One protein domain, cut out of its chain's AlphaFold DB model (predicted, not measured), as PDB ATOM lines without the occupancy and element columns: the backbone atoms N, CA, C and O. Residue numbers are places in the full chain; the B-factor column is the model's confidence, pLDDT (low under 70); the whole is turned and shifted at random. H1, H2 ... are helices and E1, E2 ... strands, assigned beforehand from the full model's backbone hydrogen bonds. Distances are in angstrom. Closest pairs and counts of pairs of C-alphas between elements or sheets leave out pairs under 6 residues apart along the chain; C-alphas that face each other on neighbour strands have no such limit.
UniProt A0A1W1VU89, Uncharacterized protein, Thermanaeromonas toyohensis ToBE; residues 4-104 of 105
ATOM      1  N   VAL A   4     194.114 314.557 236.252       86.31
ATOM      2  CA  VAL A   4     195.550 314.357 236.014       86.31
ATOM      3  C   VAL A   4     196.332 315.258 236.953       86.31
ATOM      4  O   VAL A   4     196.200 316.479 236.872       86.31
ATOM      5  N   LEU A   5     197.154 314.654 237.811       90.50
ATOM      6  CA  LEU A   5     198.074 315.375 238.687       90.50
ATOM      7  C   LEU A   5     199.180 316.048 237.856       90.50
ATOM      8  O   LEU A   5     199.795 315.426 236.988       90.50
ATOM      9  N   VAL A   6     199.433 317.321 238.139       92.50
ATOM     10  CA  VAL A   6     200.478 318.142 237.528       92.50
ATOM     11  C   VAL A   6     201.555 318.393 238.573       92.50
ATOM     12  O   VAL A   6     201.348 319.148 239.517       92.50
ATOM     13  N   THR A   7     202.718 317.774 238.398       92.38
ATOM     14  CA  THR A   7     203.828 317.835 239.363       92.38
ATOM     15  C   THR A   7     205.023 318.635 238.857       92.38
ATOM     16  O   THR A   7     205.932 318.945 239.621       92.38
ATOM     17  N   THR A   8     205.051 318.987 237.569       94.69
ATOM     18  CA  THR A   8     206.182 319.697 236.957       94.69
ATOM     19  C   THR A   8     205.730 320.895 236.118       94.69
ATOM     20  O   THR A   8     204.652 320.854 235.516       94.69
ATOM     21  N   PRO A   9     206.574 321.940 235.974       94.38
ATOM     22  CA  PRO A   9     206.285 323.056 235.073       94.38
ATOM     23  C   PRO A   9     206.060 322.620 233.622       94.38
ATOM     24  O   PRO A   9     205.238 323.197 232.918       94.38
ATOM     25  N   VAL A  10     206.761 321.576 233.169       95.12
ATOM     26  CA  VAL A  10     206.596 321.035 231.812       95.12
ATOM     27  C   VAL A  10     205.174 320.509 231.610       95.12
ATOM     28  O   VAL A  10     204.540 320.837 230.610       95.12
ATOM     29  N   GLN A  11     204.644 319.750 232.575       94.88
ATOM     30  CA  GLN A  11     203.257 319.283 232.537       94.88
ATOM     31  C   GLN A  11     202.266 320.446 232.624       94.88
ATOM     32  O   GLN A  11     201.293 320.459 231.877       94.88
ATOM     33  N   LEU A  12     202.523 321.439 233.482       94.56
ATOM     34  CA  LEU A  12     201.698 322.645 233.564       94.56
ATOM     35  C   LEU A  12     201.569 323.298 232.184       94.56
ATOM     36  O   LEU A  12     200.459 323.448 231.678       94.56
ATOM     37  N   PHE A  13     202.689 323.642 231.542       94.62
ATOM     38  CA  PHE A  13     202.658 324.312 230.241       94.62
ATOM     39  C   PHE A  13     202.067 323.439 229.137       94.62
ATOM     40  O   PHE A  13     201.345 323.966 228.295       94.62
ATOM     41  N   TYR A  14     202.287 322.123 229.176       93.56
ATOM     42  CA  TYR A  14     201.638 321.189 228.257       93.56
ATOM     43  C   TYR A  14     200.107 321.322 228.283       93.56
ATOM     44  O   TYR A  14     199.468 321.342 227.231       93.56
ATOM     45  N   TRP A  15     199.509 321.451 229.469       91.94
ATOM     46  CA  TRP A  15     198.062 321.620 229.612       91.94
ATOM     47  C   TRP A  15     197.595 323.036 229.266       91.94
ATOM     48  O   TRP A  15     196.627 323.200 228.521       91.94
ATOM     49  N   LEU A  16     198.313 324.058 229.736       91.06
ATOM     50  CA  LEU A  16     197.981 325.459 229.463       91.06
ATOM     51  C   LEU A  16     198.023 325.783 227.963       91.06
ATOM     52  O   LEU A  16     197.143 326.474 227.459       91.06
ATOM     53  N   ASP A  17     199.005 325.256 227.230       90.56
ATOM     54  CA  ASP A  17     199.139 325.462 225.783       90.56
ATOM     55  C   ASP A  17     197.982 324.836 224.986       90.56
ATOM     56  O   ASP A  17     197.686 325.274 223.876       90.56
ATOM     57  N   ARG A  18     197.284 323.854 225.567       87.94
ATOM     58  CA  ARG A  18     196.078 323.234 224.997       87.94
ATOM     59  C   ARG A  18     194.785 323.975 225.357       87.94
ATOM     60  O   ARG A  18     193.709 323.545 224.943       87.94
ATOM     61  N   GLY A  19     194.881 325.066 226.118       84.94
ATOM     62  CA  GLY A  19     193.734 325.831 226.609       84.94
ATOM     63  C   GLY A  19     192.989 325.158 227.765       84.94
ATOM     64  O   GLY A  19     191.847 325.526 228.048       84.94
ATOM     65  N   GLU A  20     193.608 324.170 228.415       86.94
ATOM     66  CA  GLU A  20     193.062 323.544 229.618       86.94
ATOM     67  C   GLU A  20     193.397 324.388 230.857       86.94
ATOM     68  O   GLU A  20     194.355 325.170 230.875       86.94
ATOM     69  N   VAL A  21     192.595 324.217 231.906       86.50
ATOM     70  CA  VAL A  21     192.791 324.885 233.195       86.50
ATOM     71  C   VAL A  21     193.474 323.929 234.160       86.50
ATOM     72  O   VAL A  21     193.005 322.811 234.379       86.50
ATOM     73  N   VAL A  22     194.557 324.399 234.774       89.38
ATOM     74  CA  VAL A  22     195.217 323.706 235.883       89.38
ATOM     75  C   VAL A  22     194.781 324.366 237.179       89.38
ATOM     76  O   VAL A  22     194.791 325.591 237.282       89.38
ATOM     77  N   MET A  23     194.378 323.579 238.166       88.44
ATOM     78  CA  MET A  23     193.807 324.088 239.407       88.44
ATOM     79  C   MET A  23     194.318 323.323 240.616       88.44
ATOM     80  O   MET A  23     194.559 322.128 240.532       88.44
ATOM     81  N   ALA A  24     194.433 324.004 241.742       87.38
ATOM     82  CA  ALA A  24     194.624 323.390 243.043       87.38
ATOM     83  C   ALA A  24     193.493 323.826 243.969       87.38
ATOM     84  O   ALA A  24     193.151 325.014 244.017       87.38
ATOM     85  N   ASP A  25     192.931 322.861 244.694       77.44
ATOM     86  CA  ASP A  25     191.935 323.112 245.729       77.44
ATOM     87  C   ASP A  25     192.584 322.921 247.098       77.44
ATOM     88  O   ASP A  25     192.951 321.807 247.469       77.44
ATOM     89  N   ALA A  26     192.767 324.017 247.829       77.75
ATOM     90  CA  ALA A  26     193.240 323.988 249.203       77.75
ATOM     91  C   ALA A  26     192.127 324.463 250.145       77.75
ATOM     92  O   ALA A  26     191.287 325.272 249.748       77.75
ATOM     93  N   PRO A  27     192.138 324.043 251.423       74.69
ATOM     94  CA  PRO A  27     191.047 324.339 252.354       74.69
ATOM     95  C   PRO A  27     190.696 325.830 252.489       74.69
ATOM     96  O   PRO A  27     189.551 326.174 252.765       74.69
ATOM     97  N   LEU A  28     191.674 326.721 252.301       77.56
ATOM     98  CA  LEU A  28     191.517 328.164 252.511       77.56
ATOM     99  C   LEU A  28     191.624 328.997 251.231       77.56
ATOM    100  O   LEU A  28     191.332 330.195 251.262       77.56
ATOM    101  N   PHE A  29     192.052 328.407 250.117       79.31
ATOM    102  CA  PHE A  29     192.228 329.121 248.859       79.31
ATOM    103  C   PHE A  29     192.233 328.165 247.666       79.31
ATOM    104  O   PHE A  29     192.584 326.997 247.777       79.31
ATOM    105  N   LYS A  30     191.900 328.692 246.493       84.31
ATOM    106  CA  LYS A  30     192.062 327.999 245.215       84.31
ATOM    107  C   LYS A  30     193.113 328.700 244.390       84.31
ATOM    108  O   LYS A  30     193.147 329.929 244.365       84.31
ATOM    109  N   VAL A  31     193.921 327.924 243.684       88.50
ATOM    110  CA  VAL A  31     194.868 328.446 242.698       88.50
ATOM    111  C   VAL A  31     194.445 327.934 241.336       88.50
ATOM    112  O   VAL A  31     194.183 326.748 241.180       88.50
ATOM    113  N   LEU A  32     194.360 328.819 240.350       89.75
ATOM    114  CA  LEU A  32     194.039 328.467 238.974       89.75
ATOM    115  C   LEU A  32     195.089 329.050 238.045       89.75
ATOM    116  O   LEU A  32     195.456 330.212 238.194       89.75
ATOM    117  N   PHE A  33     195.496 328.267 237.055       90.75
ATOM    118  CA  PHE A  33     196.313 328.679 235.927       90.75
ATOM    119  C   PHE A  33     195.561 328.401 234.628       90.75
ATOM    120  O   PHE A  33     194.999 327.320 234.442       90.75
ATOM    121  N   TRP A  34     195.580 329.362 233.710       91.44
ATOM    122  CA  TRP A  34     195.083 329.171 232.348       91.44
ATOM    123  C   TRP A  34     195.866 330.040 231.361       91.44
ATOM    124  O   TRP A  34     196.580 330.972 231.745       91.44
ATOM    125  N   ARG A  35     195.730 329.735 230.070       89.56
ATOM    126  CA  ARG A  35     196.278 330.544 228.980       89.56
ATOM    127  C   ARG A  35     195.147 331.027 228.082       89.56
ATOM    128  O   ARG A  35     194.296 330.239 227.683       89.56
ATOM    129  N   SER A  36     195.138 332.315 227.758       86.50
ATOM    130  CA  SER A  36     194.187 332.920 226.824       86.50
ATOM    131  C   SER A  36     194.865 334.045 226.054       86.50
ATOM    132  O   SER A  36     195.712 334.746 226.599       86.50
ATOM    133  N   GLN A  37     194.530 334.199 224.769       86.06
ATOM    134  CA  GLN A  37     195.048 335.285 223.919       86.06
ATOM    135  C   GLN A  37     196.585 335.438 223.989       86.06
ATOM    136  O   GLN A  37     197.125 336.540 224.040       86.06
ATOM    137  N   GLY A  38     197.305 334.313 224.051       85.88
ATOM    138  CA  GLY A  38     198.768 334.283 224.135       85.88
ATOM    139  C   GLY A  38     199.362 334.600 225.512       85.88
ATOM    140  O   GLY A  38     200.552 334.354 225.699       85.88
ATOM    141  N   ARG A  39     198.560 335.052 226.483       90.00
ATOM    142  CA  ARG A  39     198.984 335.397 227.846       90.00
ATOM    143  C   ARG A  39     198.636 334.286 228.827       90.00
ATOM    144  O   ARG A  39     197.667 333.549 228.642       90.00
ATOM    145  N   TYR A  40     199.438 334.175 229.875       91.69
ATOM    146  CA  TYR A  40     199.135 333.331 231.015       91.69
ATOM    147  C   TYR A  40     198.433 334.145 232.070       91.69
ATOM    148  O   TYR A  40     198.728 335.325 232.285       91.69
ATOM    149  N   HIS A  41     197.548 333.472 232.769       89.94
ATOM    150  CA  HIS A  41     196.854 334.068 233.870       89.94
ATOM    151  C   HIS A  41     196.849 333.112 235.049       89.94
ATOM    152  O   HIS A  41     196.798 331.887 234.895       89.94
ATOM    153  N   MET A  42     196.888 333.709 236.229       89.62
ATOM    154  CA  MET A  42     196.789 333.016 237.489       89.62
ATOM    155  C   MET A  42     195.789 333.736 238.379       89.62
ATOM    156  O   MET A  42     195.840 334.956 238.514       89.62
ATOM    157  N   VAL A  43     194.914 332.973 239.022       88.81
ATOM    158  CA  VAL A  43     194.036 333.475 240.078       88.81
ATOM    159  C   VAL A  43     194.325 332.700 241.348       88.81
ATOM    160  O   VAL A  43     194.290 331.472 241.347       88.81
ATOM    161  N   VAL A  44     194.577 333.424 242.434       86.69
ATOM    162  CA  VAL A  44     194.535 332.888 243.793       86.69
ATOM    163  C   VAL A  44     193.279 333.447 244.436       86.69
ATOM    164  O   VAL A  44     193.192 334.648 244.672       86.69
ATOM    165  N   GLN A  45     192.289 332.596 244.685       84.44
ATOM    166  CA  GLN A  45     191.024 332.969 245.315       84.44
ATOM    167  C   GLN A  45     191.012 332.457 246.756       84.44
ATOM    168  O   GLN A  45     190.797 331.261 246.960       84.44
ATOM    169  N   PRO A  46     191.209 333.321 247.764       80.50
ATOM    170  CA  PRO A  46     190.999 332.956 249.161       80.50
ATOM    171  C   PRO A  46     189.511 332.697 249.433       80.50
ATOM    172  O   PRO A  46     188.653 333.312 248.805       80.50
ATOM    173  N   GLY A  47     189.170 331.837 250.392       70.94
ATOM    174  CA  GLY A  47     187.766 331.556 250.736       70.94
ATOM    175  C   GLY A  47     187.007 332.749 251.337       70.94
ATOM    176  O   GLY A  47     185.782 332.787 251.293       70.94
ATOM    177  N   PHE A  48     187.729 333.732 251.876       69.81
ATOM    178  CA  PHE A  48     187.192 334.831 252.692       69.81
ATOM    179  C   PHE A  48     187.674 336.223 252.246       69.81
ATOM    180  O   PHE A  48     187.410 337.212 252.924       69.81
ATOM    181  N   ALA A  49     188.394 336.321 251.126       72.00
ATOM    182  CA  ALA A  49     188.947 337.582 250.632       72.00
ATOM    183  C   ALA A  49     188.851 337.690 249.104       72.00
ATOM    184  O   ALA A  49     188.495 336.738 248.406       72.00
ATOM    185  N   THR A  50     189.158 338.873 248.577       75.75
ATOM    186  CA  THR A  50     189.189 339.140 247.134       75.75
ATOM    187  C   THR A  50     190.247 338.278 246.442       75.75
ATOM    188  O   THR A  50     191.344 338.098 246.970       75.75
ATOM    189  N   ALA A  51     189.926 337.754 245.254       80.19
ATOM    190  CA  ALA A  51     190.905 337.056 244.424       80.19
ATOM    191  C   ALA A  51     192.069 337.975 244.044       80.19
ATOM    192  O   ALA A  51     191.868 339.120 243.637       80.19
ATOM    193  N   LEU A  52     193.278 337.426 244.105       84.50
ATOM    194  CA  LEU A  52     194.448 337.998 243.465       84.50
ATOM    195  C   LEU A  52     194.554 337.423 242.054       84.50
ATOM    196  O   LEU A  52     194.760 336.220 241.891       84.50
ATOM    197  N   GLU A  53     194.437 338.282 241.046       88.19
ATOM    198  CA  GLU A  53     194.613 337.915 239.643       88.19
ATOM    199  C   GLU A  53     195.921 338.499 239.105       88.19
ATOM    200  O   GLU A  53     196.196 339.690 239.242       88.19
ATOM    201  N   VAL A  54     196.733 337.647 238.485       88.38
ATOM    202  CA  VAL A  54     197.997 338.016 237.849       88.38
ATOM    203  C   VAL A  54     197.935 337.583 236.393       88.38
ATOM    204  O   VAL A  54     197.670 336.421 236.097       88.38
ATOM    205  N   THR A  55     198.200 338.509 235.474       90.88
ATOM    206  CA  THR A  55     198.264 338.230 234.035       90.88
ATOM    207  C   THR A  55     199.642 338.597 233.501       90.88
ATOM    208  O   THR A  55     200.041 339.758 233.558       90.88
ATOM    209  N   THR A  56     200.356 337.634 232.923       89.88
ATOM    210  CA  THR A  56     201.729 337.812 232.426       89.88
ATOM    211  C   THR A  56     201.912 337.138 231.061       89.88
ATOM    212  O   THR A  56     201.356 336.063 230.821       89.88
ATOM    213  N   PRO A  57     202.648 337.750 230.116       90.81
ATOM    214  CA  PRO A  57     203.082 337.049 228.909       90.81
ATOM    215  C   PRO A  57     204.244 336.077 229.190       90.81
ATOM    216  O   PRO A  57     204.491 335.166 228.399       90.81
ATOM    217  N   GLU A  58     204.938 336.231 230.320       94.19
ATOM    218  CA  GLU A  58     206.194 335.548 230.605       94.19
ATOM    219  C   GLU A  58     205.978 334.162 231.223       94.19
ATOM    220  O   GLU A  58     205.499 334.021 232.350       94.19
ATOM    221  N   ARG A  59     206.432 333.109 230.528       92.88
ATOM    222  CA  ARG A  59     206.431 331.732 231.069       92.88
ATOM    223  C   ARG A  59     207.189 331.626 232.394       92.88
ATOM    224  O   ARG A  59     206.760 330.908 233.289       92.88
ATOM    225  N   ARG A  60     208.301 332.356 232.537       94.19
ATOM    226  CA  ARG A  60     209.151 332.307 233.740       94.19
ATOM    227  C   ARG A  60     208.422 332.754 235.004       94.19
ATOM    228  O   ARG A  60     208.705 332.236 236.082       94.19
ATOM    229  N   ASP A  61     207.491 333.696 234.892       92.38
ATOM    230  CA  ASP A  61     206.700 334.154 236.036       92.38
ATOM    231  C   ASP A  61     205.746 333.058 236.496       92.38
ATOM    232  O   ASP A  61     205.733 332.700 237.672       92.38
ATOM    233  N   VAL A  62     205.027 332.452 235.550       93.62
ATOM    234  CA  VAL A  62     204.112 331.334 235.812       93.62
ATOM    235  C   VAL A  62     204.847 330.153 236.429       93.62
ATOM    236  O   VAL A  62     204.371 329.576 237.399       93.62
ATOM    237  N   GLU A  63     206.029 329.816 235.910       94.81
ATOM    238  CA  GLU A  63     206.853 328.739 236.454       94.81
ATOM    239  C   GLU A  63     207.262 329.011 237.907       94.81
ATOM    240  O   GLU A  63     207.163 328.117 238.748       94.81
ATOM    241  N   ARG A  64     207.690 330.242 238.224       94.00
ATOM    242  CA  ARG A  64     208.023 330.634 239.602       94.00
ATOM    243  C   ARG A  64     206.818 330.505 240.526       94.00
ATOM    244  O   ARG A  64     206.958 329.965 241.621       94.00
ATOM    245  N   MET A  65     205.647 330.956 240.084       91.81
ATOM    246  CA  MET A  65     204.422 330.856 240.879       91.81
ATOM    247  C   MET A  65     203.987 329.406 241.076       91.81
ATOM    248  O   MET A  65     203.654 329.015 242.189       91.81
ATOM    249  N   PHE A  66     204.037 328.594 240.023       93.06
ATOM    250  CA  PHE A  66     203.724 327.175 240.115       93.06
ATOM    251  C   PHE A  66     204.646 326.465 241.102       93.06
ATOM    252  O   PHE A  66     204.150 325.773 241.983       93.06
ATOM    253  N   LYS A  67     205.967 326.679 241.017       93.25
ATOM    254  CA  LYS A  67     206.925 326.097 241.970       93.25
ATOM    255  C   LYS A  67     206.633 326.541 243.400       93.25
ATOM    256  O   LYS A  67     206.556 325.699 244.282       93.25
ATOM    257  N   PHE A  68     206.385 327.834 243.613       91.38
ATOM    258  CA  PHE A  68     206.028 328.360 244.931       91.38
ATOM    259  C   PHE A  68     204.794 327.662 245.527       91.38
ATOM    260  O   PHE A  68     204.766 327.354 246.718       91.38
ATOM    261  N   TRP A  69     203.768 327.405 244.718       88.75
ATOM    262  CA  TRP A  69     202.549 326.760 245.200       88.75
ATOM    263  C   TRP A  69     202.635 325.233 245.256       88.75
ATOM    264  O   TRP A  69     201.974 324.645 246.104       88.75
ATOM    265  N   SER A  70     203.451 324.590 244.420       88.69
ATOM    266  CA  SER A  70     203.540 323.120 244.338       88.69
ATOM    267  C   SER A  70     204.043 322.477 245.631       88.69
ATOM    268  O   SER A  70     203.714 321.332 245.908       88.69
ATOM    269  N   ASP A  71     204.772 323.228 246.459       87.06
ATOM    270  CA  ASP A  71     205.191 322.776 247.793       87.06
ATOM    271  C   ASP A  71     204.041 322.766 248.819       87.06
ATOM    272  O   ASP A  71     204.193 322.266 249.931       87.06
ATOM    273  N   ARG A  72     202.905 323.393 248.492       86.88
ATOM    274  CA  ARG A  72     201.797 323.672 249.421       86.88
ATOM    275  C   ARG A  72     200.499 322.992 249.016       86.88
ATOM    276  O   ARG A  72     199.659 322.749 249.875       86.88
ATOM    277  N   VAL A  73     200.303 322.773 247.719       87.81
ATOM    278  CA  VAL A  73     199.045 322.285 247.157       87.81
ATOM    279  C   VAL A  73     199.303 321.373 245.967       87.81
ATOM    280  O   VAL A  73     200.270 321.551 245.227       87.81
ATOM    281  N   GLU A  74     198.395 320.428 245.755       89.62
ATOM    282  CA  GLU A  74     198.418 319.557 244.586       89.62
ATOM    283  C   GLU A  74     197.622 320.178 243.439       89.62
ATOM    284  O   GLU A  74     196.499 320.660 243.616       89.62
ATOM    285  N   PHE A  75     198.218 320.165 242.249       90.00
ATOM    286  CA  PHE A  75     197.610 320.702 241.042       90.00
ATOM    287  C   PHE A  75     197.019 319.596 240.183       90.00
ATOM    288  O   PHE A  75     197.673 318.601 239.886       90.00
ATOM    289  N   PHE A  76     195.809 319.824 239.696       89.56
ATOM    290  CA  PHE A  76     195.060 318.896 238.869       89.56
ATOM    291  C   PHE A  76     194.538 319.580 237.613       89.56
ATOM    292  O   PHE A  76     194.254 320.780 237.590       89.56
ATOM    293  N   VAL A  77     194.365 318.786 236.564       84.75
ATOM    294  CA  VAL A  77     193.640 319.184 235.359       84.75
ATOM    295  C   VAL A  77     192.359 318.385 235.265       84.75
ATOM    296  O   VAL A  77     192.391 317.155 235.189       84.75
ATOM    297  N   SER A  78     191.234 319.099 235.206       69.75
ATOM    298  CA  SER A  78     189.956 318.506 234.826       69.75
ATOM    299  C   SER A  78     189.839 318.555 233.305       69.75
ATOM    300  O   SER A  78     189.580 319.608 232.725       69.75
ATOM    301  N   LEU A  79     190.061 317.413 232.655       66.00
ATOM    302  CA  LEU A  79     190.051 317.301 231.195       66.00
ATOM    303  C   LEU A  79     188.739 317.847 230.601       66.00
ATOM    304  O   LEU A  79     187.652 317.390 230.961       66.00
ATOM    305  N   GLY A  80     188.838 318.815 229.683       56.91
ATOM    306  CA  GLY A  80     187.691 319.428 229.005       56.91
ATOM    307  C   GLY A  80     187.114 320.655 229.719       56.91
ATOM    308  O   GLY A  80     186.183 321.281 229.203       56.91
ATOM    309  N   ALA A  81     187.662 321.044 230.875       59.38
ATOM    310  CA  ALA A  81     187.364 322.324 231.504       59.38
ATOM    311  C   ALA A  81     188.096 323.449 230.753       59.38
ATOM    312  O   ALA A  81     189.186 323.874 231.127       59.38
ATOM    313  N   ARG A  82     187.474 323.940 229.678       59.41
ATOM    314  CA  ARG A  82     187.970 325.090 228.911       59.41
ATOM    315  C   ARG A  82     187.413 326.401 229.448       59.41
ATOM    316  O   ARG A  82     186.263 326.475 229.897       59.41
ATOM    317  N   VAL A  83     188.222 327.452 229.351       57.88
ATOM    318  CA  VAL A  83     187.797 328.825 229.640       57.88
ATOM    319  C   VAL A  83     186.755 329.243 228.602       57.88
ATOM    320  O   VAL A  83     187.074 329.462 227.439       57.88
ATOM    321  N   GLY A  84     185.486 329.282 229.014       47.84
ATOM    322  CA  GLY A  84     184.390 329.786 228.185       47.84
ATOM    323  C   GLY A  84     184.487 331.305 228.043       47.84
ATOM    324  O   GLY A  84     184.706 332.004 229.029       47.84
ATOM    325  N   SER A  85     184.318 331.802 226.823       46.06
ATOM    326  CA  SER A  85     184.515 333.189 226.382       46.06
ATOM    327  C   SER A  85     183.417 334.184 226.813       46.06
ATOM    328  O   SER A  85     183.032 335.042 226.026       46.06
ATOM    329  N   GLU A  86     182.877 334.087 228.031       40.47
ATOM    330  CA  GLU A  86     181.729 334.901 228.478       40.47
ATOM    331  C   GLU A  86     182.063 335.921 229.584       40.47
ATOM    332  O   GLU A  86     182.952 335.668 230.393       40.47
ATOM    333  N   PRO A  87     181.301 337.034 229.690       41.88
ATOM    334  CA  PRO A  87     181.657 338.237 230.461       41.88
ATOM    335  C   PRO A  87     181.450 338.148 231.985       41.88
ATOM    336  O   PRO A  87     181.665 339.127 232.696       41.88
ATOM    337  N   ALA A  88     181.054 336.993 232.526       45.59
ATOM    338  CA  ALA A  88     181.204 336.761 233.964       45.59
ATOM    339  C   ALA A  88     182.697 336.535 234.266       45.59
ATOM    340  O   ALA A  88     183.373 335.982 233.400       45.59
ATOM    341  N   PRO A  89     183.229 336.853 235.464       58.09
ATOM    342  CA  PRO A  89     184.581 336.434 235.824       58.09
ATOM    343  C   PRO A  89     184.656 334.910 235.680       58.09
ATOM    344  O   PRO A  89     184.080 334.170 236.477       58.09
ATOM    345  N   TRP A  90     185.252 334.435 234.587       58.56
ATOM    346  CA  TRP A  90     185.127 333.055 234.104       58.56
ATOM    347  C   TRP A  90     185.668 332.057 235.144       58.56
ATOM    348  O   TRP A  90     185.191 330.925 235.226       58.56
ATOM    349  N   TRP A  91     186.576 332.512 236.016       57.62
ATOM    350  CA  TRP A  91     187.070 331.771 237.172       57.62
ATOM    351  C   TRP A  91     185.965 331.457 238.186       57.62
ATOM    352  O   TRP A  91     185.983 330.372 238.747       57.62
ATOM    353  N   LYS A  92     184.940 332.303 238.373       62.56
ATOM    354  CA  LYS A  92     183.771 331.967 239.212       62.56
ATOM    355  C   LYS A  92     182.984 330.800 238.625       62.56
ATOM    356  O   LYS A  92     182.511 329.948 239.368       62.56
ATOM    357  N   LYS A  93     182.891 330.716 237.292       58.44
ATOM    358  CA  LYS A  93     182.281 329.571 236.594       58.44
ATOM    359  C   LYS A  93     183.179 328.332 236.640       58.44
ATOM    360  O   LYS A  93     182.657 327.228 236.743       58.44
ATOM    361  N   ALA A  94     184.501 328.485 236.554       62.31
ATOM    362  CA  ALA A  94     185.456 327.376 236.639       62.31
ATOM    363  C   ALA A  94     185.517 326.791 238.060       62.31
ATOM    364  O   ALA A  94     185.355 325.588 238.236       62.31
ATOM    365  N   VAL A  95     185.637 327.656 239.070       62.41
ATOM    366  CA  VAL A  95     185.561 327.312 240.494       62.41
ATOM    367  C   VAL A  95     184.187 326.745 240.840       62.41
ATOM    368  O   VAL A  95     184.117 325.732 241.522       62.41
ATOM    369  N   GLY A  96     183.102 327.340 240.341       60.06
ATOM    370  CA  GLY A  96     181.743 326.838 240.549       60.06
ATOM    371  C   GLY A  96     181.516 325.457 239.929       60.06
ATOM    372  O   GLY A  96     180.970 324.580 240.590       60.06
ATOM    373  N   ARG A  97     182.003 325.220 238.700       59.62
ATOM    374  CA  ARG A  97     181.964 323.892 238.064       59.62
ATOM    375  C   ARG A  97     182.809 322.865 238.813       59.62
ATOM    376  O   ARG A  97     182.406 321.708 238.884       59.62
ATOM    377  N   LEU A  98     183.947 323.270 239.374       58.28
ATOM    378  CA  LEU A  98     184.763 322.400 240.218       58.28
ATOM    379  C   LEU A  98     184.043 322.053 241.527       58.28
ATOM    380  O   LEU A  98     183.959 320.884 241.881       58.28
ATOM    381  N   TRP A  99     183.468 323.049 242.204       56.62
ATOM    382  CA  TRP A  99     182.678 322.863 243.425       56.62
ATOM    383  C   TRP A  99     181.486 321.930 243.204       56.62
ATOM    384  O   TRP A  99     181.274 321.020 243.997       56.62
ATOM    385  N   TRP A 100     180.741 322.112 242.110       56.44
ATOM    386  CA  TRP A 100     179.642 321.213 241.744       56.44
ATOM    387  C   TRP A 100     180.128 319.780 241.505       56.44
ATOM    388  O   TRP A 100     179.523 318.841 242.009       56.44
ATOM    389  N   LYS A 101     181.261 319.599 240.813       55.91
ATOM    390  CA  LYS A 101     181.828 318.265 240.558       55.91
ATOM    391  C   LYS A 101     182.367 317.567 241.813       55.91
ATOM    392  O   LYS A 101     182.276 316.347 241.885       55.91
ATOM    393  N   LEU A 102     182.929 318.306 242.774       50.03
ATOM    394  CA  LEU A 102     183.463 317.745 244.025       50.03
ATOM    395  C   LEU A 102     182.365 317.431 245.053       50.03
ATOM    396  O   LEU A 102     182.539 316.527 245.864       50.03
ATOM    397  N   MET A 103     181.231 318.137 245.007       46.00
ATOM    398  CA  MET A 103     180.097 317.928 245.920       46.00
ATOM    399  C   MET A 103     179.107 316.841 245.458       46.00
ATOM    400  O   MET A 103     178.139 316.581 246.166       46.00
ATOM    401  N   GLY A 104     179.345 316.181 244.318       43.25
ATOM    402  CA  GLY A 104     178.611 314.973 243.921       43.25
ATOM    403  C   GLY A 104     177.112 315.165 243.652       43.25
ATOM    404  O   GLY A 104     176.333 314.276 243.992       43.25
TER     405      GLY A 104
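Overview. This is residues 4 to 104 of the 105 residues of an uncharacterized protein of Thermanaeromonas toyohensis ToBE (UniProt A0A1W1VU89). A strongly twisted sheet of six strands forms the middle layer of this model, with helices H1 and H2 over one face and the last helix, H3, over the opposite face. The strands E2 to E5 fold back and forth as a row of hairpins, while E6 comes in between E1 and E2. The 101 printed residues run E1, H1, E2, E3, E4, E5, H2, E6, H3, a mixed class of three named helices and six named strands; the sheet's order is E1, E6, E2, E3, E4, E5, all antiparallel. The whole is compact and rounded, with a radius of gyration of the C-alphas of 12.5 A and spans of 33 by 31 by 26 A.

Along the chain. E1, residues 4 to 6, begins with C-alpha 4 at (195.550, 314.357, 236.014). H1 is residues 9 to 17, 12.0 A long. E2 is residues 20 to 26, 19.6 A; E3 residues 29 to 36, 22.4 A; E4 residues 39 to 46, 22.9 A; E5 residues 52 to 56, 13.2 A. H2, residues 59 to 70, begins at C-alpha 59, (206.431, 331.732, 231.069), and is 16.1 A long. E6, residues 75 to 82, bends by 86 degrees at residue 79. H3, residues 90 to 102, spans 18.3 A and ends with C-alpha 102 at (183.463, 317.745, 244.025).

Arrangement. E1 and E5 are the edge strands. E1 and E6 are antiparallel, with N 6 and O 75 at 2.8 A; E6 and E2 have N 76 and O 23 at 2.8 A. E2, E3, E4 and E5 form a meander, each strand the antiparallel neighbour of the one before: N 24 and O 31 are 2.8 A apart, N 32 and O 43 2.8 A, N 42 and O 54 2.8 A. E1, H1 and E2 form a split strand-helix-strand unit, two strands of one sheet joined through a helix, with E6 between them in the sheet, and its crossover is right-handed. H1 is over E2 at a height over the sheet of 7.6 A and runs along the strands, 3 degrees from E2 on the local plane. H2, on the same face, has a height over the sheet of 8.8 A. H1 and H2 only just touch, with 3 pairs of C-alphas within 8 A, the closest those of Pro 9 and Glu 63, 5.9 A, at a steep tilt of 60 degrees, opposite ways. H3 is on the opposite face; the closest C-alphas of E6 and H3 are those of Ala 81 and Ala 94, 7.5 A. H2 and H3 are apart. In H1, H2 and H3 every O i to N i+4 pair is within hydrogen-bond range.

Size, cuts and confidence. The two C-alphas farthest apart are those of Glu 58 and Gly 104, 36.9 A. The printed part has no cut. The link from E6 to H3 is short; the other links are tight. The mean pLDDT of the printed part is 79.3; residue 48 and residues 78 to 104 are under 70.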